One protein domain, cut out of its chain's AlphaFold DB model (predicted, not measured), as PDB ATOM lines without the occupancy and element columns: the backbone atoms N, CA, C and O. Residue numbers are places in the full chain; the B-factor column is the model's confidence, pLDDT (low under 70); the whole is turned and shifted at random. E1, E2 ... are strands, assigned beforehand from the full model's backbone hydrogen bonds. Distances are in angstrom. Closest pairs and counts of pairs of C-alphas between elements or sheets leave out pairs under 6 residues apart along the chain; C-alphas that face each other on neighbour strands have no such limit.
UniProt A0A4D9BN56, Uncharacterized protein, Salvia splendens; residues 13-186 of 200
ATOM      1  N   ARG A  13     112.369  99.887 119.448       89.38
ATOM      2  CA  ARG A  13     111.608  98.816 118.796       89.38
ATOM      3  C   ARG A  13     110.150  99.243 118.646       89.38
ATOM      4  O   ARG A  13     109.505  99.560 119.642       89.38
ATOM      5  N   LEU A  14     109.626  99.220 117.423       88.88
ATOM      6  CA  LEU A  14     108.215  99.507 117.158       88.88
ATOM      7  C   LEU A  14     107.402  98.222 117.093       88.88
ATOM      8  O   LEU A  14     107.500  97.492 116.116       88.88
ATOM      9  N   GLY A  15     106.556  97.975 118.094       86.00
ATOM     10  CA  GLY A  15     105.594  96.869 118.053       86.00
ATOM     11  C   GLY A  15     104.588  96.978 116.896       86.00
ATOM     12  O   GLY A  15     104.607  97.924 116.104       86.00
ATOM     13  N   ASN A  16     103.687  96.006 116.800       86.12
ATOM     14  CA  ASN A  16     102.658  95.993 115.760       86.12
ATOM     15  C   ASN A  16     101.750  97.224 115.834       86.12
ATOM     16  O   ASN A  16     101.317  97.610 116.920       86.12
ATOM     17  N   ALA A  17     101.469  97.828 114.676       86.31
ATOM     18  CA  ALA A  17     100.676  99.052 114.548       86.31
ATOM     19  C   ALA A  17     101.220 100.244 115.371       86.31
ATOM     20  O   ALA A  17     100.524 101.245 115.565       86.31
ATOM     21  N   ALA A  18     102.461 100.164 115.868       89.06
ATOM     22  CA  ALA A  18     103.053 101.210 116.685       89.06
ATOM     23  C   ALA A  18     103.562 102.364 115.818       89.06
ATOM     24  O   ALA A  18     104.051 102.182 114.702       89.06
ATOM     25  N   THR A  19     103.479 103.572 116.372       91.19
ATOM     26  CA  THR A  19     103.966 104.793 115.727       91.19
ATOM     27  C   THR A  19     104.862 105.546 116.686       91.19
ATOM     28  O   THR A  19     104.468 105.795 117.826       91.19
ATOM     29  N   ILE A  20     106.028 105.969 116.212       92.12
ATOM     30  CA  ILE A  20     106.862 106.951 116.906       92.12
ATOM     31  C   ILE A  20     106.764 108.293 116.198       92.12
ATOM     32  O   ILE A  20     106.733 108.367 114.968       92.12
ATOM     33  N   LYS A  21     106.708 109.359 116.994       92.44
ATOM     34  CA  LYS A  21     106.711 110.737 116.516       92.44
ATOM     35  C   LYS A  21     107.920 111.451 117.090       92.44
ATOM     36  O   LYS A  21     108.138 111.416 118.298       92.44
ATOM     37  N   THR A  22     108.682 112.105 116.226       90.94
ATOM     38  CA  THR A  22     109.843 112.904 116.623       90.94
ATOM     39  C   THR A  22     109.644 114.328 116.142       90.94
ATOM     40  O   THR A  22     109.477 114.563 114.947       90.94
ATOM     41  N   LYS A  23     109.667 115.287 117.070       91.31
ATOM     42  CA  LYS A  23     109.611 116.709 116.730       91.31
ATOM     43  C   LYS A  23     111.001 117.190 116.315       91.31
ATOM     44  O   LYS A  23     111.967 116.989 117.048       91.31
ATOM     45  N   VAL A  24     111.088 117.847 115.163       90.31
ATOM     46  CA  VAL A  24     112.329 118.395 114.606       90.31
ATOM     47  C   VAL A  24     112.153 119.867 114.244       90.31
ATOM     48  O   VAL A  24     111.083 120.296 113.802       90.31
ATOM     49  N   LYS A  25     113.219 120.646 114.442       91.62
ATOM     50  CA  LYS A  25     113.291 122.045 114.011       91.62
ATOM     51  C   LYS A  25     113.894 122.095 112.617       91.62
ATOM     52  O   LYS A  25     114.996 121.595 112.411       91.62
ATOM     53  N   VAL A  26     113.179 122.699 111.681       90.50
ATOM     54  CA  VAL A  26     113.583 122.844 110.277       90.50
ATOM     55  C   VAL A  26     113.300 124.272 109.813       90.50
ATOM     56  O   VAL A  26     112.598 125.030 110.470       90.50
ATOM     57  N   ALA A  27     113.863 124.683 108.685       91.19
ATOM     58  CA  ALA A  27     113.555 125.972 108.071       91.19
ATOM     59  C   ALA A  27     112.401 125.825 107.070       91.19
ATOM     60  O   ALA A  27     112.485 125.040 106.125       91.19
ATOM     61  N   LYS A  28     111.333 126.610 107.250       90.62
ATOM     62  CA  LYS A  28     110.167 126.603 106.355       90.62
ATOM     63  C   LYS A  28     110.577 126.910 104.908       90.62
ATOM     64  O   LYS A  28     111.291 127.871 104.648       90.62
ATOM     65  N   GLY A  29     110.062 126.126 103.966       87.19
ATOM     66  CA  GLY A  29     110.265 126.284 102.524       87.19
ATOM     67  C   GLY A  29     111.500 125.572 101.970       87.19
ATOM     68  O   GLY A  29     111.573 125.404 100.748       87.19
ATOM     69  N   MET A  30     112.409 125.126 102.843       88.06
ATOM     70  CA  MET A  30     113.612 124.376 102.484       88.06
ATOM     71  C   MET A  30     113.303 122.895 102.251       88.06
ATOM     72  O   MET A  30     112.314 122.356 102.757       88.06
ATOM     73  N   PHE A  31     114.157 122.252 101.462       87.56
ATOM     74  CA  PHE A  31     114.081 120.832 101.153       87.56
ATOM     75  C   PHE A  31     115.062 120.062 102.043       87.56
ATOM     76  O   PHE A  31     116.176 120.529 102.269       87.56
ATOM     77  N   TYR A  32     114.637 118.925 102.579       89.12
ATOM     78  CA  TYR A  32     115.400 118.126 103.536       89.12
ATOM     79  C   TYR A  32     115.388 116.656 103.127       89.12
ATOM     80  O   TYR A  32     114.378 116.162 102.635       89.12
ATOM     81  N   ALA A  33     116.483 115.953 103.400       90.81
ATOM     82  CA  ALA A  33     116.542 114.499 103.423       90.81
ATOM     83  C   ALA A  33     116.477 114.025 104.874       90.81
ATOM     84  O   ALA A  33     117.274 114.450 105.706       90.81
ATOM     85  N   ILE A  34     115.547 113.132 105.192       90.50
ATOM     86  CA  ILE A  34     115.536 112.410 106.465       90.50
ATOM     87  C   ILE A  34     116.362 111.155 106.267       90.50
ATOM     88  O   ILE A  34     116.046 110.380 105.370       90.50
ATOM     89  N   SER A  35     117.371 110.941 107.103       91.94
ATOM     90  CA  SER A  35     118.097 109.674 107.196       91.94
ATOM     91  C   SER A  35     117.733 108.971 108.500       91.94
ATOM     92  O   SER A  35     117.718 109.597 109.559       91.94
ATOM     93  N   PHE A  36     117.445 107.677 108.456       91.56
ATOM     94  CA  PHE A  36     117.252 106.853 109.653       91.56
ATOM     95  C   PHE A  36     117.756 105.440 109.388       91.56
ATOM     96  O   PHE A  36     117.750 104.987 108.249       91.56
ATOM     97  N   SER A  37     118.180 104.735 110.429       91.38
ATOM     98  CA  SER A  37     118.577 103.335 110.315       91.38
ATOM     99  C   SER A  37     117.508 102.428 110.891       91.38
ATOM    100  O   SER A  37     116.897 102.755 111.910       91.38
ATOM    101  N   ALA A  38     117.291 101.284 110.256       90.12
ATOM    102  CA  ALA A  38     116.416 100.256 110.779       90.12
ATOM    103  C   ALA A  38     117.069  98.875 110.691       90.12
ATOM    104  O   ALA A  38     117.728  98.537 109.710       90.12
ATOM    105  N   SER A  39     116.871  98.081 111.739       87.38
ATOM    106  CA  SER A  39     117.216  96.665 111.768       87.38
ATOM    107  C   SER A  39     115.939  95.841 111.756       87.38
ATOM    108  O   SER A  39     115.018  96.081 112.550       87.38
ATOM    109  N   ARG A  40     115.917  94.814 110.915       80.75
ATOM    110  CA  ARG A  40     114.887  93.778 110.943       80.75
ATOM    111  C   ARG A  40     115.060  92.891 112.174       80.75
ATOM    112  O   ARG A  40     116.163  92.738 112.700       80.75
ATOM    113  N   THR A  41     113.974  92.250 112.586       77.19
ATOM    114  CA  THR A  41     114.029  91.166 113.575       77.19
ATOM    115  C   THR A  41     113.664  89.827 112.916       77.19
ATOM    116  O   THR A  41     114.346  89.417 111.980       77.19
ATOM    117  N   CYS A  42     112.625  89.128 113.376       74.50
ATOM    118  CA  CYS A  42     112.212  87.815 112.859       74.50
ATOM    119  C   CYS A  42     111.157  87.893 111.746       74.50
ATOM    120  O   CYS A  42     110.883  86.901 111.074       74.50
ATOM    121  N   ALA A  43     110.544  89.057 111.573       72.00
ATOM    122  CA  ALA A  43     109.459  89.273 110.637       72.00
ATOM    123  C   ALA A  43     109.928  89.340 109.174       72.00
ATOM    124  O   ALA A  43     110.976  89.911 108.866       72.00
ATOM    125  N   GLN A  44     109.136  88.750 108.275       70.31
ATOM    126  CA  GLN A  44     109.497  88.565 106.864       70.31
ATOM    127  C   GLN A  44     108.890  89.620 105.929       70.31
ATOM    128  O   GLN A  44     109.435  89.844 104.851       70.31
ATOM    129  N   GLU A  45     107.807  90.290 106.333       73.56
ATOM    130  CA  GLU A  45     107.067  91.248 105.495       73.56
ATOM    131  C   GLU A  45     106.829  92.585 106.218       73.56
ATOM    132  O   GLU A  45     105.721  93.120 106.273       73.56
ATOM    133  N   GLN A  46     107.895  93.156 106.787       77.44
ATOM    134  CA  GLN A  46     107.802  94.435 107.496       77.44
ATOM    135  C   GLN A  46     107.837  95.613 106.540       77.44
ATOM    136  O   GLN A  46     108.772  95.759 105.751       77.44
ATOM    137  N   THR A  47     106.855  96.499 106.674       82.50
ATOM    138  CA  THR A  47     106.832  97.775 105.960       82.50
ATOM    139  C   THR A  47     106.724  98.915 106.956       82.50
ATOM    140  O   THR A  47     105.801  98.959 107.770       82.50
ATOM    141  N   LEU A  48     107.657  99.863 106.872       86.94
ATOM    142  CA  LEU A  48     107.548 101.131 107.578       86.94
ATOM    143  C   LEU A  48     106.935 102.189 106.681       86.94
ATOM    144  O   LEU A  48     107.341 102.360 105.533       86.94
ATOM    145  N   MET A  49     106.001 102.943 107.241       87.81
ATOM    146  CA  MET A  49     105.488 104.157 106.631       87.81
ATOM    147  C   MET A  49     106.133 105.360 107.312       87.81
ATOM    148  O   MET A  49     105.968 105.541 108.521       87.81
ATOM    149  N   VAL A  50     106.845 106.186 106.545       88.50
ATOM    150  CA  VAL A  50     107.393 107.458 107.039       88.50
ATOM    151  C   VAL A  50     106.583 108.601 106.456       88.50
ATOM    152  O   VAL A  50     106.328 108.650 105.253       88.50
ATOM    153  N   SER A  51     106.141 109.503 107.322       87.69
ATOM    154  CA  SER A  51     105.318 110.646 106.949       87.69
ATOM    155  C   SER A  51     105.605 111.849 107.840       87.69
ATOM    156  O   SER A  51     106.365 111.776 108.808       87.69
ATOM    157  N   ILE A  52     105.000 112.980 107.487       88.00
ATOM    158  CA  ILE A  52     105.174 114.253 108.178       88.00
ATOM    159  C   ILE A  52     103.810 114.819 108.568       88.00
ATOM    160  O   ILE A  52     102.876 114.800 107.768       88.00
ATOM    161  N   SER A  53     103.694 115.347 109.790       78.00
ATOM    162  CA  SER A  53     102.411 115.795 110.361       78.00
ATOM    163  C   SER A  53     101.746 116.947 109.603       78.00
ATOM    164  O   SER A  53     100.524 117.046 109.582       78.00
ATOM    165  N   GLN A  54     102.532 117.817 108.972       70.44
ATOM    166  CA  GLN A  54     102.044 119.010 108.272       70.44
ATOM    167  C   GLN A  54     102.141 118.868 106.760       70.44
ATOM    168  O   GLN A  54     102.536 119.798 106.043       70.44
ATOM    169  N   ASN A  55     101.813 117.677 106.271       61.69
ATOM    170  CA  ASN A  55     101.848 117.442 104.851       61.69
ATOM    171  C   ASN A  55     100.655 118.104 104.151       61.69
ATOM    172  O   ASN A  55      99.503 117.757 104.396       61.69
ATOM    173  N   THR A  56     100.929 119.086 103.292       55.91
ATOM    174  CA  THR A  56      99.916 119.743 102.454       55.91
ATOM    175  C   THR A  56      99.625 118.962 101.176       55.91
ATOM    176  O   THR A  56      98.628 119.253 100.515       55.91
ATOM    177  N   GLN A  57     100.451 117.973 100.816       59.25
ATOM    178  CA  GLN A  57     100.234 117.150  99.633       59.25
ATOM    179  C   GLN A  57      99.522 115.833  99.991       59.25
ATOM    180  O   GLN A  57      99.956 115.105 100.888       59.25
ATOM    181  N   PRO A  58      98.438 115.467  99.282       50.16
ATOM    182  CA  PRO A  58      97.817 114.162  99.459       50.16
ATOM    183  C   PRO A  58      98.787 113.057  99.007       50.16
ATOM    184  O   PRO A  58      99.286 113.083  97.881       50.16
ATOM    185  N   LYS A  59      98.996 112.051  99.870       57.84
ATOM    186  CA  LYS A  59      99.891 110.891  99.652       57.84
ATOM    187  C   LYS A  59     101.384 111.217  99.625       57.84
ATOM    188  O   LYS A  59     102.123 110.678  98.804       57.84
ATOM    189  N   ASP A  60     101.815 112.092 100.513       67.06
ATOM    190  CA  ASP A  60     103.222 112.431 100.662       67.06
ATOM    191  C   ASP A  60     103.803 111.725 101.906       67.06
ATOM    192  O   ASP A  60     104.123 112.289 102.954       67.06
ATOM    193  N   TRP A  61     103.777 110.398 101.798       73.50
ATOM    194  CA  TRP A  61     104.335 109.438 102.737       73.50
ATOM    195  C   TRP A  61     105.073 108.374 101.929       73.50
ATOM    196  O   TRP A  61     104.651 108.023 100.825       73.50
ATOM    197  N   GLY A  62     106.198 107.893 102.447       76.69
ATOM    198  CA  GLY A  62     106.961 106.824 101.811       76.69
ATOM    199  C   GLY A  62     106.720 105.481 102.492       76.69
ATOM    200  O   GLY A  62     106.381 105.423 103.677       76.69
ATOM    201  N   PHE A  63     106.916 104.403 101.737       79.19
ATOM    202  CA  PHE A  63     106.934 103.042 102.258       79.19
ATOM    203  C   PHE A  63     108.328 102.443 102.112       79.19
ATOM    204  O   PHE A  63     108.905 102.463 101.025       79.19
ATOM    205  N   TRP A  64     108.831 101.861 103.198       81.06
ATOM    206  CA  TRP A  64     110.099 101.147 103.242       81.06
ATOM    207  C   TRP A  64     109.845  99.692 103.600       81.06
ATOM    208  O   TRP A  64     109.584  99.396 104.770       81.06
ATOM    209  N   PRO A  65     109.915  98.777 102.623       76.25
ATOM    210  CA  PRO A  65     109.973  97.363 102.937       76.25
ATOM    211  C   PRO A  65     111.329  97.062 103.592       76.25
ATOM    212  O   PRO A  65     112.368  97.149 102.941       76.25
ATOM    213  N   ILE A  66     111.332  96.671 104.869       76.69
ATOM    214  CA  ILE A  66     112.540  96.243 105.612       76.69
ATOM    215  C   ILE A  66     112.705  94.719 105.508       76.69
ATOM    216  O   ILE A  66     113.069  94.019 106.452       76.69
ATOM    217  N   GLN A  67     112.375  94.169 104.343       70.25
ATOM    218  CA  GLN A  67     112.452  92.731 104.101       70.25
ATOM    219  C   GLN A  67     113.902  92.280 103.877       70.25
ATOM    220  O   GLN A  67     114.343  91.245 104.385       70.25
ATOM    221  N   THR A  68     114.655  93.079 103.121       69.00
ATOM    222  CA  THR A  68     116.045  92.791 102.765       69.00
ATOM    223  C   THR A  68     116.945  93.754 103.518       69.00
ATOM    224  O   THR A  68     116.814  94.960 103.331       69.00
ATOM    225  N   ILE A  69     117.826  93.206 104.361       74.44
ATOM    226  CA  ILE A  69     118.965  93.954 104.892       74.44
ATOM    227  C   ILE A  69     120.135  93.730 103.944       74.44
ATOM    228  O   ILE A  69     120.475  92.581 103.656       74.44
ATOM    229  N   TYR A  70     120.721  94.814 103.460       75.56
ATOM    230  CA  TYR A  70     121.862  94.795 102.554       75.56
ATOM    231  C   TYR A  70     123.196  94.824 103.306       75.56
ATOM    232  O   TYR A  70     124.209  94.390 102.755       75.56
ATOM    233  N   SER A  71     123.218  95.302 104.553       79.00
ATOM    234  CA  SER A  71     124.405  95.263 105.406       79.00
ATOM    235  C   SER A  71     124.616  93.918 106.112       79.00
ATOM    236  O   SER A  71     123.693  93.145 106.374       79.00
ATOM    237  N   CYS A  72     125.870  93.653 106.477       77.50
ATOM    238  CA  CYS A  72     126.232  92.497 107.300       77.50
ATOM    239  C   CYS A  72     126.097  92.774 108.810       77.50
ATOM    240  O   CYS A  72     126.069  91.833 109.600       77.50
ATOM    241  N   ASP A  73     125.964  94.042 109.209       77.56
ATOM    242  CA  ASP A  73     125.908  94.477 110.613       77.56
ATOM    243  C   ASP A  73     124.488  94.437 111.203       77.56
ATOM    244  O   ASP A  73     124.272  94.726 112.381       77.56
ATOM    245  N   GLY A  74     123.501  94.058 110.386       82.25
ATOM    246  CA  GLY A  74     122.099  93.948 110.786       82.25
ATOM    247  C   GLY A  74     121.339  95.274 110.776       82.25
ATOM    248  O   GLY A  74     120.185  95.297 111.197       82.25
ATOM    249  N   TRP A  75     121.944  96.353 110.278       87.44
ATOM    250  CA  TRP A  75     121.328  97.674 110.133       87.44
ATOM    251  C   TRP A  75     121.412  98.168 108.704       87.44
ATOM    252  O   TRP A  75     122.499  98.209 108.145       87.44
ATOM    253  N   ASP A  76     120.309  98.650 108.157       89.31
ATOM    254  CA  ASP A  76     120.351  99.445 106.936       89.31
ATOM    255  C   ASP A  76     119.926 100.873 107.237       89.31
ATOM    256  O   ASP A  76     119.027 101.114 108.046       89.31
ATOM    257  N   SER A  77     120.564 101.825 106.564       90.94
ATOM    258  CA  SER A  77     120.165 103.226 106.604       90.94
ATOM    259  C   SER A  77     119.312 103.553 105.393       90.94
ATOM    260  O   SER A  77     119.648 103.184 104.273       90.94
ATOM    261  N   TYR A  78     118.220 104.265 105.621       89.88
ATOM    262  CA  TYR A  78     117.252 104.661 104.616       89.88
ATOM    263  C   TYR A  78     117.137 106.176 104.563       89.88
ATOM    264  O   TYR A  78     117.306 106.845 105.587       89.88
ATOM    265  N   SER A  79     116.805 106.717 103.388       90.44
ATOM    266  CA  SER A  79     116.519 108.143 103.262       90.44
ATOM    267  C   SER A  79     115.297 108.488 102.421       90.44
ATOM    268  O   SER A  79     114.909 107.753 101.510       90.44
ATOM    269  N   TRP A  80     114.693 109.627 102.760       88.50
ATOM    270  CA  TRP A  80     113.521 110.204 102.113       88.50
ATOM    271  C   TRP A  80     113.608 111.725 102.035       88.50
ATOM    272  O   TRP A  80     113.951 112.369 103.027       88.50
ATOM    273  N   GLY A  81     113.273 112.304 100.883       87.81
ATOM    274  CA  GLY A  81     113.225 113.747 100.688       87.81
ATOM    275  C   GLY A  81     111.848 114.315 101.021       87.81
ATOM    276  O   GLY A  81     110.827 113.705 100.711       87.81
ATOM    277  N   PHE A  82     111.811 115.503 101.617       86.31
ATOM    278  CA  PHE A  82     110.576 116.248 101.842       86.31
ATOM    279  C   PHE A  82     110.820 117.757 101.835       86.31
ATOM    280  O   PHE A  82     111.911 118.247 102.137       86.31
ATOM    281  N   ARG A  83     109.762 118.526 101.564       87.25
ATOM    282  CA  ARG A  83     109.785 119.986 101.704       87.25
ATOM    283  C   ARG A  83     109.154 120.417 103.023       87.25
ATOM    284  O   ARG A  83     108.002 120.094 103.299       87.25
ATOM    285  N   ALA A  84     109.885 121.185 103.826       88.19
ATOM    286  CA  ALA A  84     109.391 121.669 105.109       88.19
ATOM    287  C   ALA A  84     108.316 122.753 104.923       88.19
ATOM    288  O   ALA A  84     108.576 123.813 104.348       88.19
ATOM    289  N   ASN A  85     107.115 122.524 105.455       86.62
ATOM    290  CA  ASN A  85     105.999 123.477 105.372       86.62
ATOM    291  C   ASN A  85     105.914 124.437 106.570       86.62
ATOM    292  O   ASN A  85     105.271 125.488 106.482       86.62
ATOM    293  N   SER A  86     106.595 124.120 107.670       88.06
ATOM    294  CA  SER A  86     106.730 124.983 108.842       88.06
ATOM    295  C   SER A  86     108.133 124.897 109.431       88.06
ATOM    296  O   SER A  86     108.971 124.147 108.939       88.06
ATOM    297  N   SER A  87     108.382 125.679 110.482       88.94
ATOM    298  CA  SER A  87     109.627 125.626 111.242       88.94
ATOM    299  C   SER A  87     109.702 124.471 112.250       88.94
ATOM    300  O   SER A  87     110.788 124.068 112.654       88.94
ATOM    301  N   ASP A  88     108.550 123.938 112.651       89.88
ATOM    302  CA  ASP A  88     108.408 122.898 113.669       89.88
ATOM    303  C   ASP A  88     107.600 121.755 113.057       89.88
ATOM    304  O   ASP A  88     106.375 121.827 112.938       89.88
ATOM    305  N   THR A  89     108.296 120.701 112.647       88.56
ATOM    306  CA  THR A  89     107.696 119.574 111.930       88.56
ATOM    307  C   THR A  89     107.830 118.299 112.755       88.56
ATOM    308  O   THR A  89     108.807 118.119 113.479       88.56
ATOM    309  N   GLU A  90     106.847 117.403 112.672       91.44
ATOM    310  CA  GLU A  90     106.942 116.078 113.286       91.44
ATOM    311  C   GLU A  90     107.158 115.026 112.205       91.44
ATOM    312  O   GLU A  90     106.403 114.969 111.233       91.44
ATOM    313  N   ILE A  91     108.177 114.193 112.403       90.31
ATOM    314  CA  ILE A  91     108.434 113.000 111.601       90.31
ATOM    315  C   ILE A  91     107.723 111.838 112.283       90.31
ATOM    316  O   ILE A  91     107.936 111.588 113.475       90.31
ATOM    317  N   LEU A  92     106.886 111.133 111.530       91.81
ATOM    318  CA  LEU A  92     106.167 109.955 111.986       91.81
ATOM    319  C   LEU A  92     106.733 108.728 111.288       91.81
ATOM    320  O   LEU A  92     106.819 108.700 110.063       91.81
ATOM    321  N   ILE A  93     107.068 107.710 112.072       91.69
ATOM    322  CA  ILE A  93     107.433 106.390 111.562       91.69
ATOM    323  C   ILE A  93     106.434 105.396 112.138       91.69
ATOM    324  O   ILE A  93     106.326 105.245 113.357       91.69
ATOM    325  N   HIS A  94     105.673 104.763 111.254       90.69
ATOM    326  CA  HIS A  94     104.607 103.833 111.590       90.69
ATOM    327  C   HIS A  94     104.956 102.428 111.098       90.69
ATOM    328  O   HIS A  94     105.263 102.243 109.921       90.69
ATOM    329  N   ASN A  95     104.883 101.445 111.994       89.00
ATOM    330  CA  ASN A  95     104.935 100.032 111.640       89.00
ATOM    331  C   ASN A  95     103.512  99.548 111.340       89.00
ATOM    332  O   ASN A  95     102.677  99.560 112.241       89.00
ATOM    333  N   SER A  96     103.245  99.085 110.115       81.69
ATOM    334  CA  SER A  96     101.917  98.592 109.718       81.69
ATOM    335  C   SER A  96     101.456  97.364 110.512       81.69
ATOM    336  O   SER A  96     100.255  97.129 110.617       81.69
ATOM    337  N   GLY A  97     102.383  96.608 111.115       72.88
ATOM    338  CA  GLY A  97     102.054  95.521 112.040       72.88
ATOM    339  C   GLY A  97     101.372  94.321 111.387       72.88
ATOM    340  O   GLY A  97     100.464  93.750 111.981       72.88
ATOM    341  N   LEU A  98     101.801  93.943 110.179       70.25
ATOM    342  CA  LEU A  98     101.297  92.754 109.477       70.25
ATOM    343  C   LEU A  98     101.731  91.428 110.136       70.25
ATOM    344  O   LEU A  98     101.219  90.364 109.787       70.25
ATOM    345  N   ASP A  99     102.658  91.481 111.094       69.19
ATOM    346  CA  ASP A  99     103.228  90.304 111.741       69.19
ATOM    347  C   ASP A  99     102.359  89.752 112.877       69.19
ATOM    348  O   ASP A  99     101.662  90.477 113.584       69.19
ATOM    349  N   LYS A 100     102.446  88.438 113.106       68.19
ATOM    350  CA  LYS A 100     101.644  87.741 114.128       68.19
ATOM    351  C   LYS A 100     102.132  87.973 115.563       68.19
ATOM    352  O   LYS A 100     101.326  87.880 116.483       68.19
ATOM    353  N   ASP A 101     103.420  88.256 115.756       75.00
ATOM    354  CA  ASP A 101     104.028  88.449 117.076       75.00
ATOM    355  C   ASP A 101     104.383  89.935 117.306       75.00
ATOM    356  O   ASP A 101     105.226  90.483 116.588       75.00
ATOM    357  N   PRO A 102     103.804  90.592 118.330       69.12
ATOM    358  CA  PRO A 102     104.124  91.973 118.696       69.12
ATOM    359  C   PRO A 102     105.605  92.234 119.015       69.12
ATOM    360  O   PRO A 102     106.054  93.381 118.936       69.12
ATOM    361  N   ALA A 103     106.372  91.204 119.391       74.38
ATOM    362  CA  ALA A 103     107.794  91.317 119.705       74.38
ATOM    363  C   ALA A 103     108.688  91.432 118.459       74.38
ATOM    364  O   ALA A 103     109.858  91.805 118.591       74.38
ATOM    365  N   TRP A 104     108.162  91.140 117.264       79.25
ATOM    366  CA  TRP A 104     108.929  91.120 116.011       79.25
ATOM    367  C   TRP A 104     108.997  92.474 115.309       79.25
ATOM    368  O   TRP A 104     109.392  92.562 114.154       79.25
ATOM    369  N   GLY A 105     108.661  93.553 116.003       85.56
ATOM    370  CA  GLY A 105     108.801  94.911 115.497       85.56
ATOM    371  C   GLY A 105     110.210  95.272 115.002       85.56
ATOM    372  O   GLY A 105     111.191  94.825 115.610       85.56
ATOM    373  N   PRO A 106     110.349  96.114 113.960       88.50
ATOM    374  CA  PRO A 106     111.650  96.625 113.551       88.50
ATOM    375  C   PRO A 106     112.229  97.530 114.643       88.50
ATOM    376  O   PRO A 106     111.496  98.190 115.392       88.50
ATOM    377  N   ILE A 107     113.558  97.571 114.733       89.81
ATOM    378  CA  ILE A 107     114.271  98.502 115.615       89.81
ATOM    379  C   ILE A 107     114.749  99.668 114.762       89.81
ATOM    380  O   ILE A 107     115.332  99.453 113.705       89.81
ATOM    381  N   ILE A 108     114.481 100.892 115.201       90.56
ATOM    382  CA  ILE A 108     114.709 102.113 114.431       90.56
ATOM    383  C   ILE A 108     115.583 103.069 115.242       90.56
ATOM    384  O   ILE A 108     115.364 103.269 116.442       90.56
ATOM    385  N   SER A 109     116.585 103.650 114.585       90.44
ATOM    386  CA  SER A 109     117.409 104.720 115.143       90.44
ATOM    387  C   SER A 109     116.673 106.059 115.095       90.44
ATOM    388  O   SER A 109     115.642 106.215 114.438       90.44
ATOM    389  N   ARG A 110     117.218 107.070 115.774       88.25
ATOM    390  CA  ARG A 110     116.677 108.427 115.668       88.25
ATOM    391  C   ARG A 110     116.735 108.902 114.201       88.25
ATOM    392  O   ARG A 110     117.780 108.737 113.576       88.25
ATOM    393  N   PRO A 111     115.655 109.488 113.654       89.75
ATOM    394  CA  PRO A 111     115.703 110.113 112.340       89.75
ATOM    395  C   PRO A 111     116.462 111.442 112.406       89.75
ATOM    396  O   PRO A 111     116.207 112.266 113.289       89.75
ATOM    397  N   CYS A 112     117.347 111.666 111.441       89.50
ATOM    398  CA  CYS A 112     118.160 112.869 111.320       89.50
ATOM    399  C   CYS A 112     117.833 113.594 110.008       89.50
ATOM    400  O   CYS A 112     118.156 113.088 108.930       89.50
ATOM    401  N   PRO A 113     117.153 114.754 110.069       89.50
ATOM    402  CA  PRO A 113     116.925 115.585 108.897       89.50
ATOM    403  C   PRO A 113     118.183 116.392 108.550       89.50
ATOM    404  O   PRO A 113     118.758 117.051 109.415       89.50
ATOM    405  N   ASN A 114     118.560 116.393 107.275       90.69
ATOM    406  CA  ASN A 114     119.640 117.201 106.710       90.69
ATOM    407  C   ASN A 114     119.083 118.112 105.612       90.69
ATOM    408  O   ASN A 114     118.351 117.609 104.753       90.69
ATOM    409  N   PRO A 115     119.353 119.430 105.618       88.69
ATOM    410  CA  PRO A 115     118.996 120.278 104.488       88.69
ATOM    411  C   PRO A 115     119.681 119.766 103.218       88.69
ATOM    412  O   PRO A 115     120.882 119.526 103.211       88.69
ATOM    413  N   LEU A 116     118.908 119.612 102.146       84.00
ATOM    414  CA  LEU A 116     119.448 119.257 100.840       84.00
ATOM    415  C   LEU A 116     119.927 120.524 100.150       84.00
ATOM    416  O   LEU A 116     119.125 121.396  99.795       84.00
ATOM    417  N   ASP A 117     121.240 120.621  99.984       74.69
ATOM    418  CA  ASP A 117     121.859 121.643  99.158       74.69
ATOM    419  C   ASP A 117     122.146 121.083  97.748       74.69
ATOM    420  O   ASP A 117     121.691 119.997  97.383       74.69
ATOM    421  N   LYS A 118     122.787 121.867  96.878       63.94
ATOM    422  CA  LYS A 118     122.995 121.464  95.478       63.94
ATOM    423  C   LYS A 118     124.041 120.354  95.299       63.94
ATOM    424  O   LYS A 118     124.052 119.766  94.218       63.94
ATOM    425  N   GLU A 119     124.892 120.096  96.289       63.59
ATOM    426  CA  GLU A 119     126.025 119.162  96.213       63.59
ATOM    427  C   GLU A 119     126.020 118.097  97.322       63.59
ATOM    428  O   GLU A 119     126.616 117.031  97.157       63.59
ATOM    429  N   GLU A 120     125.309 118.338  98.422       75.12
ATOM    430  CA  GLU A 120     125.233 117.455  99.577       75.12
ATOM    431  C   GLU A 120     123.874 116.742  99.637       75.12
ATOM    432  O   GLU A 120     122.804 117.353  99.624       75.12
ATOM    433  N   GLY A 121     123.927 115.409  99.636       84.56
ATOM    434  CA  GLY A 121     122.759 114.536  99.636       84.56
ATOM    435  C   GLY A 121     122.307 114.126 101.046       84.56
ATOM    436  O   GLY A 121     122.453 114.884 102.012       84.56
ATOM    437  N   PRO A 122     121.741 112.915 101.192       89.62
ATOM    438  CA  PRO A 122     121.378 112.359 102.490       89.62
ATOM    439  C   PRO A 122     122.542 112.369 103.485       89.62
ATOM    440  O   PRO A 122     123.685 112.088 103.123       89.62
ATOM    441  N   TYR A 123     122.238 112.618 104.759       90.06
ATOM    442  CA  TYR A 123     123.229 112.532 105.831       90.06
ATOM    443  C   TYR A 123     123.619 111.081 106.088       90.06
ATOM    444  O   TYR A 123     122.763 110.319 106.536       90.06
ATOM    445  N   ILE A 124     124.880 110.732 105.819       89.25
ATOM    446  CA  ILE A 124     125.481 109.418 106.085       89.25
ATOM    447  C   ILE A 124     125.950 109.368 107.539       89.25
ATOM    448  O   ILE A 124     126.612 110.288 108.019       89.25
ATOM    449  N   PHE A 125     125.607 108.291 108.252       87.75
ATOM    450  CA  PHE A 125     126.020 108.135 109.643       87.75
ATOM    451  C   PHE A 125     127.523 107.823 109.708       87.75
ATOM    452  O   PHE A 125     127.969 106.885 109.048       87.75
ATOM    453  N   PRO A 126     128.308 108.535 110.537       82.31
ATOM    454  CA  PRO A 126     129.765 108.377 110.579       82.31
ATOM    455  C   PRO A 126     130.221 106.995 111.068       82.31
ATOM    456  O   PRO A 126     131.343 106.587 110.801       82.31
ATOM    457  N   ASN A 127     129.356 106.264 111.776       80.50
ATOM    458  CA  ASN A 127     129.623 104.900 112.234       80.50
ATOM    459  C   ASN A 127     129.006 103.834 111.308       80.50
ATOM    460  O   ASN A 127     128.863 102.685 111.722       80.50
ATOM    461  N   SER A 128     128.578 104.201 110.093       81.44
ATOM    462  CA  SER A 128     128.006 103.265 109.119       81.44
ATOM    463  C   SER A 128     128.936 103.053 107.930       81.44
ATOM    464  O   SER A 128     129.383 104.008 107.309       81.44
ATOM    465  N   SER A 129     129.169 101.793 107.563       83.38
ATOM    466  CA  SER A 129     129.959 101.414 106.382       83.38
ATOM    467  C   SER A 129     129.103 100.834 105.251       83.38
ATOM    468  O   SER A 129     129.623 100.182 104.352       83.38
ATOM    469  N   TRP A 130     127.780 101.014 105.303       85.75
ATOM    470  CA  TRP A 130     126.823 100.429 104.350       85.75
ATOM    471  C   TRP A 130     126.113 101.465 103.468       85.75
ATOM    472  O   TRP A 130     125.321 101.081 102.605       85.75
ATOM    473  N   GLY A 131     126.419 102.756 103.633       89.69
ATOM    474  CA  GLY A 131     125.797 103.842 102.874       89.69
ATOM    475  C   GLY A 131     124.309 104.011 103.189       89.69
ATOM    476  O   GLY A 131     123.813 103.546 104.213       89.69
ATOM    477  N   ILE A 132     123.582 104.696 102.306       91.50
ATOM    478  CA  ILE A 132     122.157 105.001 102.490       91.50
ATOM    479  C   ILE A 132     121.335 104.458 101.340       91.50
ATOM    480  O   ILE A 132     121.489 104.884 100.201       91.50
ATOM    481  N   LEU A 133     120.401 103.574 101.655       89.88
ATOM    482  CA  LEU A 133     119.413 103.072 100.719       89.88
ATOM    483  C   LEU A 133     118.328 104.114 100.479       89.88
ATOM    484  O   LEU A 133     117.691 104.636 101.395       89.88
ATOM    485  N   ILE A 134     118.079 104.378  99.208       87.88
ATOM    486  CA  ILE A 134     117.022 105.269  98.771       87.88
ATOM    487  C   ILE A 134     116.043 104.420  97.968       87.88
ATOM    488  O   ILE A 134     116.427 103.848  96.941       87.88
ATOM    489  N   PRO A 135     114.796 104.271  98.444       78.88
ATOM    490  CA  PRO A 135     113.828 103.418  97.786       78.88
ATOM    491  C   PRO A 135     113.408 104.009  96.432       78.88
ATOM    492  O   PRO A 135     113.545 105.218  96.201       78.88
ATOM    493  N   PRO A 136     112.816 103.174  95.564       76.00
ATOM    494  CA  PRO A 136     112.091 103.627  94.385       76.00
ATOM    495  C   PRO A 136     111.161 104.787  94.726       76.00
ATOM    496  O   PRO A 136     110.193 104.625  95.470       76.00
ATOM    497  N   THR A 137     111.453 105.968  94.190       66.69
ATOM    498  CA  THR A 137     110.620 107.147  94.414       66.69
ATOM    499  C   THR A 137     110.024 107.557  93.079       66.69
ATOM    500  O   THR A 137     110.695 108.157  92.249       66.69
ATOM    501  N   LEU A 138     108.735 107.261  92.882       54.31
ATOM    502  CA  LEU A 138     108.005 107.580  91.643       54.31
ATOM    503  C   LEU A 138     107.824 109.092  91.403       54.31
ATOM    504  O   LEU A 138     107.365 109.492  90.337       54.31
ATOM    505  N   LYS A 139     108.118 109.940  92.397       58.38
ATOM    506  CA  LYS A 139     107.941 111.395  92.328       58.38
ATOM    507  C   LYS A 139     109.230 112.125  92.700       58.38
ATOM    508  O   LYS A 139     109.660 112.066  93.846       58.38
ATOM    509  N   ASP A 140     109.758 112.903  91.756       56.25
ATOM    510  CA  ASP A 140     110.919 113.797  91.922       56.25
ATOM    511  C   ASP A 140     110.820 114.692  93.175       56.25
ATOM    512  O   ASP A 140     111.797 114.905  93.884       56.25
ATOM    513  N   ALA A 141     109.600 115.120  93.528       62.62
ATOM    514  CA  ALA A 141     109.333 115.997  94.669       62.62
ATOM    515  C   ALA A 141     109.813 115.468  96.031       62.62
ATOM    516  O   ALA A 141     109.907 116.269  96.953       62.62
ATOM    517  N   ASN A 142     110.104 114.168  96.155       75.06
ATOM    518  CA  ASN A 142     110.483 113.527  97.415       75.06
ATOM    519  C   ASN A 142     111.806 112.764  97.327       75.06
ATOM    520  O   ASN A 142     112.141 111.993  98.230       75.06
ATOM    521  N   SER A 143     112.540 112.918  96.225       82.19
ATOM    522  CA  SER A 143     113.841 112.279  96.106       82.19
ATOM    523  C   SER A 143     114.816 112.945  97.074       82.19
ATOM    524  O   SER A 143     114.967 114.166  97.034       82.19
ATOM    525  N   PRO A 144     115.506 112.188  97.940       85.69
ATOM    526  CA  PRO A 144     116.539 112.760  98.784       85.69
ATOM    527  C   PRO A 144     117.855 112.995  98.021       85.69
ATOM    528  O   PRO A 144     118.827 113.438  98.621       85.69
ATOM    529  N   LEU A 145     117.909 112.703  96.715       86.19
ATOM    530  CA  LEU A 145     119.025 113.069  95.845       86.19
ATOM    531  C   LEU A 145     118.725 114.407  95.159       86.19
ATOM    532  O   LEU A 145     117.736 114.503  94.427       86.19
ATOM    533  N   PRO A 146     119.573 115.438  95.320       77.25
ATOM    534  CA  PRO A 146     119.380 116.700  94.623       77.25
ATOM    535  C   PRO A 146     119.342 116.491  93.103       77.25
ATOM    536  O   PRO A 146     120.313 116.020  92.518       77.25
ATOM    537  N   ARG A 147     118.236 116.886  92.455       76.75
ATOM    538  CA  ARG A 147     117.999 116.840  90.992       76.75
ATOM    539  C   ARG A 147     117.848 115.454  90.362       76.75
ATOM    540  O   ARG A 147     117.518 115.392  89.180       76.75
ATOM    541  N   TRP A 148     118.085 114.379  91.101       81.00
ATOM    542  CA  TRP A 148     117.976 113.023  90.578       81.00
ATOM    543  C   TRP A 148     116.731 112.347  91.124       81.00
ATOM    544  O   TRP A 148     116.456 112.405  92.318       81.00
ATOM    545  N   MET A 149     116.019 111.642  90.259       81.25
ATOM    546  CA  MET A 149     114.924 110.752  90.612       81.25
ATOM    547  C   MET A 149     115.319 109.307  90.324       81.25
ATOM    548  O   MET A 149     116.111 109.026  89.427       81.25
ATOM    549  N   ILE A 150     114.772 108.388  91.113       83.06
ATOM    550  CA  ILE A 150     115.049 106.958  90.985       83.06
ATOM    551  C   ILE A 150     113.968 106.360  90.094       83.06
ATOM    552  O   ILE A 150     112.828 106.187  90.524       83.06
ATOM    553  N   GLU A 151     114.339 106.040  88.858       78.88
ATOM    554  CA  GLU A 151     113.469 105.419  87.852       78.88
ATOM    555  C   GLU A 151     113.649 103.896  87.817       78.88
ATOM    556  O   GLU A 151     113.653 103.264  86.764       78.88
ATOM    557  N   SER A 152     113.808 103.278  88.986       75.56
ATOM    558  CA  SER A 152     113.927 101.828  89.119       75.56
ATOM    559  C   SER A 152     112.915 101.249  90.080       75.56
ATOM    560  O   SER A 152     112.496 101.889  91.037       75.56
ATOM    561  N   LEU A 153     112.584  99.975  89.874       74.81
ATOM    562  CA  LEU A 153     111.790  99.179  90.816       74.81
ATOM    563  C   LEU A 153     112.591  98.759  92.058       74.81
ATOM    564  O   LEU A 153     112.060  98.120  92.966       74.81
ATOM    565  N   LYS A 154     113.884  99.082  92.084       79.81
ATOM    566  CA  LYS A 154     114.840  98.693  93.114       79.81
ATOM    567  C   LYS A 154     115.494  99.930  93.714       79.81
ATOM    568  O   LYS A 154     115.608 100.955  93.043       79.81
ATOM    569  N   ALA A 155     115.891  99.825  94.977       81.25
ATOM    570  CA  ALA A 155     116.577 100.898  95.677       81.25
ATOM    571  C   ALA A 155     117.965 101.160  95.072       81.25
ATOM    572  O   ALA A 155     118.620 100.246  94.567       81.25
ATOM    573  N   VAL A 156     118.417 102.404  95.178       88.25
ATOM    574  CA  VAL A 156     119.812 102.790  94.929       88.25
ATOM    575  C   VAL A 156     120.485 103.086  96.261       88.25
ATOM    576  O   VAL A 156     119.805 103.311  97.263       88.25
ATOM    577  N   LYS A 157     121.815 103.097  96.289       89.50
ATOM    578  CA  LYS A 157     122.574 103.408  97.497       89.50
ATOM    579  C   LYS A 157     123.390 104.675  97.299       89.50
ATOM    580  O   LYS A 157     124.167 104.775  96.361       89.50
ATOM    581  N   TYR A 158     123.221 105.641  98.185       90.94
ATOM    582  CA  TYR A 158     124.067 106.820  98.276       90.94
ATOM    583  C   TYR A 158     125.273 106.518  99.169       90.94
ATOM    584  O   TYR A 158     125.109 106.018 100.285       90.94
ATOM    585  N   ILE A 159     126.472 106.790  98.662       91.62
ATOM    586  CA  ILE A 159     127.752 106.445  99.294       91.62
ATOM    587  C   ILE A 159     128.689 107.650  99.322       91.62
ATOM    588  O   ILE A 159     128.545 108.583  98.527       91.62
ATOM    589  N   ASP A 160     129.672 107.616 100.216       90.94
ATOM    590  CA  ASP A 160     130.729 108.615 100.328       90.94
ATOM    591  C   ASP A 160     132.132 108.046 100.105       90.94
ATOM    592  O   ASP A 160     132.362 106.839 100.140       90.94
ATOM    593  N   SER A 161     133.080 108.952  99.873       90.62
ATOM    594  CA  SER A 161     134.502 108.637  99.720       90.62
ATOM    595  C   SER A 161     135.170 108.158 101.008       90.62
ATOM    596  O   SER A 161     136.238 107.556 100.946       90.62
ATOM    597  N   ASP A 162     134.575 108.462 102.164       89.56
ATOM    598  CA  ASP A 162     135.147 108.132 103.471       89.56
ATOM    599  C   ASP A 162     135.019 106.627 103.762       89.56
ATOM    600  O   ASP A 162     135.916 106.036 104.365       89.56
ATOM    601  N   HIS A 163     133.948 105.992 103.269       87.94
ATOM    602  CA  HIS A 163     133.686 104.564 103.469       87.94
ATOM    603  C   HIS A 163     133.776 103.738 102.177       87.94
ATOM    604  O   HIS A 163     133.964 102.521 102.239       87.94
ATOM    605  N   PHE A 164     133.661 104.367 101.002       89.56
ATOM    606  CA  PHE A 164     133.623 103.681  99.710       89.56
ATOM    607  C   PHE A 164     134.562 104.303  98.681       89.56
ATOM    608  O   PHE A 164     134.946 105.468  98.733       89.56
ATOM    609  N   ARG A 165     134.891 103.513  97.656       90.00
ATOM    610  CA  ARG A 165     135.620 104.012  96.492       90.00
ATOM    611  C   ARG A 165     134.666 104.769  95.570       90.00
ATOM    612  O   ARG A 165     133.936 104.168  94.787       90.00
ATOM    613  N   VAL A 166     134.722 106.091  95.652       90.88
ATOM    614  CA  VAL A 166     133.981 107.010  94.786       90.88
ATOM    615  C   VAL A 166     134.846 107.381  93.567       90.88
ATOM    616  O   VAL A 166     136.014 107.715  93.756       90.88
ATOM    617  N   PRO A 167     134.323 107.305  92.323       85.69
ATOM    618  CA  PRO A 167     135.097 107.632  91.120       85.69
ATOM    619  C   PRO A 167     135.574 109.088  91.065       85.69
ATOM    620  O   PRO A 167     136.707 109.340  90.666       85.69
ATOM    621  N   GLU A 168     134.719 110.028  91.477       85.75
ATOM    622  CA  GLU A 168     135.002 111.463  91.474       85.75
ATOM    623  C   GLU A 168     134.256 112.172  92.615       85.75
ATOM    624  O   GLU A 168     133.110 111.846  92.927       85.75
ATOM    625  N   GLY A 169     134.899 113.163  93.237       87.00
ATOM    626  CA  GLY A 169     134.308 113.940  94.325       87.00
ATOM    627  C   GLY A 169     134.193 113.162  95.641       87.00
ATOM    628  O   GLY A 169     134.957 112.239  95.911       87.00
ATOM    629  N   LYS A 170     133.251 113.578  96.498       88.06
ATOM    630  CA  LYS A 170     133.062 113.020  97.854       88.06
ATOM    631  C   LYS A 170     131.915 112.022  97.974       88.06
ATOM    632  O   LYS A 170     131.734 111.435  99.043       88.06
ATOM    633  N   ARG A 171     131.070 111.912  96.947       88.94
ATOM    634  CA  ARG A 171     129.772 111.230  97.004       88.94
ATOM    635  C   ARG A 171     129.467 110.564  95.667       88.94
ATOM    636  O   ARG A 171     129.789 111.121  94.623       88.94
ATOM    637  N   ALA A 172     128.810 109.412  95.701       89.44
ATOM    638  CA  ALA A 172     128.310 108.733  94.509       89.44
ATOM    639  C   ALA A 172     126.992 108.005  94.787       89.44
ATOM    640  O   ALA A 172     126.584 107.825  95.935       89.44
ATOM    641  N   VAL A 173     126.332 107.579  93.711       89.50
ATOM    642  CA  VAL A 173     125.172 106.690  93.762       89.50
ATOM    643  C   VAL A 173     125.575 105.337  93.183       89.50
ATOM    644  O   VAL A 173     125.985 105.240  92.029       89.50
ATOM    645  N   GLU A 174     125.451 104.292  93.989       89.12
ATOM    646  CA  GLU A 174     125.620 102.899  93.600       89.12
ATOM    647  C   GLU A 174     124.261 102.300  93.201       89.12
ATOM    648  O   GLU A 174     123.269 102.358  93.936       89.12
ATOM    649  N   LEU A 175     124.222 101.688  92.020       88.44
ATOM    650  CA  LEU A 175     123.060 100.979  91.495       88.44
ATOM    651  C   LEU A 175     123.047  99.533  92.020       88.44
ATOM    652  O   LEU A 175     123.699  98.650  91.468       88.44
ATOM    653  N   VAL A 176     122.306  99.291  93.105       80.50
ATOM    654  CA  VAL A 176     122.395  98.043  93.892       80.50
ATOM    655  C   VAL A 176     121.784  96.830  93.178       80.50
ATOM    656  O   VAL A 176     122.208  95.702  93.413       80.50
ATOM    657  N   ALA A 177     120.803  97.023  92.293       74.50
ATOM    658  CA  ALA A 177     120.110  95.916  91.626       74.50
ATOM    659  C   ALA A 177     120.568  95.659  90.182       74.50
ATOM    660  O   ALA A 177     119.824  95.103  89.371       74.50
ATOM    661  N   GLY A 178     121.792  96.063  89.839       71.81
ATOM    662  CA  GLY A 178     122.385  95.783  88.533       71.81
ATOM    663  C   GLY A 178     121.573  96.374  87.376       71.81
ATOM    664  O   GLY A 178     121.326  97.576  87.340       71.81
ATOM    665  N   ARG A 179     121.155  95.529  86.420       75.12
ATOM    666  CA  ARG A 179     120.535  95.954  85.145       75.12
ATOM    667  C   ARG A 179     119.160  96.619  85.276       75.12
ATOM    668  O   ARG A 179     118.716  97.248  84.325       75.12
ATOM    669  N   GLU A 180     118.491  96.474  86.416       78.56
ATOM    670  CA  GLU A 180     117.140  97.017  86.648       78.56
ATOM    671  C   GLU A 180     117.152  98.360  87.397       78.56
ATOM    672  O   GLU A 180     116.103  98.867  87.796       78.56
ATOM    673  N   SER A 181     118.339  98.914  87.650       79.00
ATOM    674  CA  SER A 181     118.519 100.169  88.381       79.00
ATOM    675  C   SER A 181     118.757 101.329  87.419       79.00
ATOM    676  O   SER A 181     119.575 101.220  86.509       79.00
ATOM    677  N   ALA A 182     118.073 102.448  87.640       83.38
ATOM    678  CA  ALA A 182     118.192 103.642  86.820       83.38
ATOM    679  C   ALA A 182     117.931 104.888  87.668       83.38
ATOM    680  O   ALA A 182     117.052 104.907  88.532       83.38
ATOM    681  N   ILE A 183     118.701 105.936  87.394       86.00
ATOM    682  CA  ILE A 183     118.455 107.284  87.896       86.00
ATOM    683  C   ILE A 183     118.263 108.209  86.702       86.00
ATOM    684  O   ILE A 183     118.919 108.051  85.673       86.00
ATOM    685  N   ALA A 184     117.367 109.173  86.845       83.38
ATOM    686  CA  ALA A 184     117.074 110.161  85.821       83.38
ATOM    687  C   ALA A 184     117.095 111.565  86.420       83.38
ATOM    688  O   ALA A 184     116.978 111.745  87.630       83.38
ATOM    689  N   GLN A 185     117.232 112.569  85.562       82.06
ATOM    690  CA  GLN A 185     117.146 113.970  85.943       82.06
ATOM    691  C   GLN A 185     116.149 114.670  85.027       82.06
ATOM    692  O   GLN A 185     116.263 114.613  83.802       82.06
ATOM    693  N   LEU A 186     115.212 115.412  85.619       76.50
ATOM    694  CA  LEU A 186     114.335 116.286  84.853       76.50
ATOM    695  C   LEU A 186     115.024 117.633  84.597       76.50
ATOM    696  O   LEU A 186     115.127 118.485  85.482       76.50
TER     697      LEU A 186
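Overview. This is residues 13 to 186 of the 200 residues of an uncharacterized protein of Salvia splendens (UniProt A0A4D9BN56). With little regular structure and much loop, two twisted sheets form a sandwich, only partly face to face: E1, E6, E3, E4, antiparallel, and E7, E2, E5, E8, E9, E10, mixed. The meander E8 E9 E10, each strand the antiparallel neighbour of the one before, reaches beyond the overlap. The 174 printed residues hold no named helix and ten strands, E1 to E10; 59 residues are in strands, class all strand. It is compact, radius of gyration of the C-alphas 15.5 A, spans 46 by 38 by 29 A.

Along the chain. E1, residues 19 to 25, 19.7 A, begins at C-alpha 19 (103.966, 104.793, 115.727). E2 is 31 to 39, 26.6 A; E3 47 to 52; E4 61 to 65; E5 76 to 83, 23.7 A; E6 88 to 95, 23.2 A; E7 112 to 115; E8 132 to 134; E9 156 to 160. E10, 171 to 174, ends at C-alpha 174 (125.620, 102.899, 93.600).

Arrangement. E1 and E6 are antiparallel, N 22 to O 91 2.9 A. E2 and E5 are antiparallel, N 34 to O 80 2.8 A. E5 and E8 are parallel, N 133 to O 77 2.8 A. E8, E9 and E10 are apart from E1, E3 and E6.

Size, cuts and confidence. The printed part has no cut. Links E6 to E7, E7 to E8 and E8 to E9 are long. Seventeen residues have pLDDT under 70, among them 55 to 60.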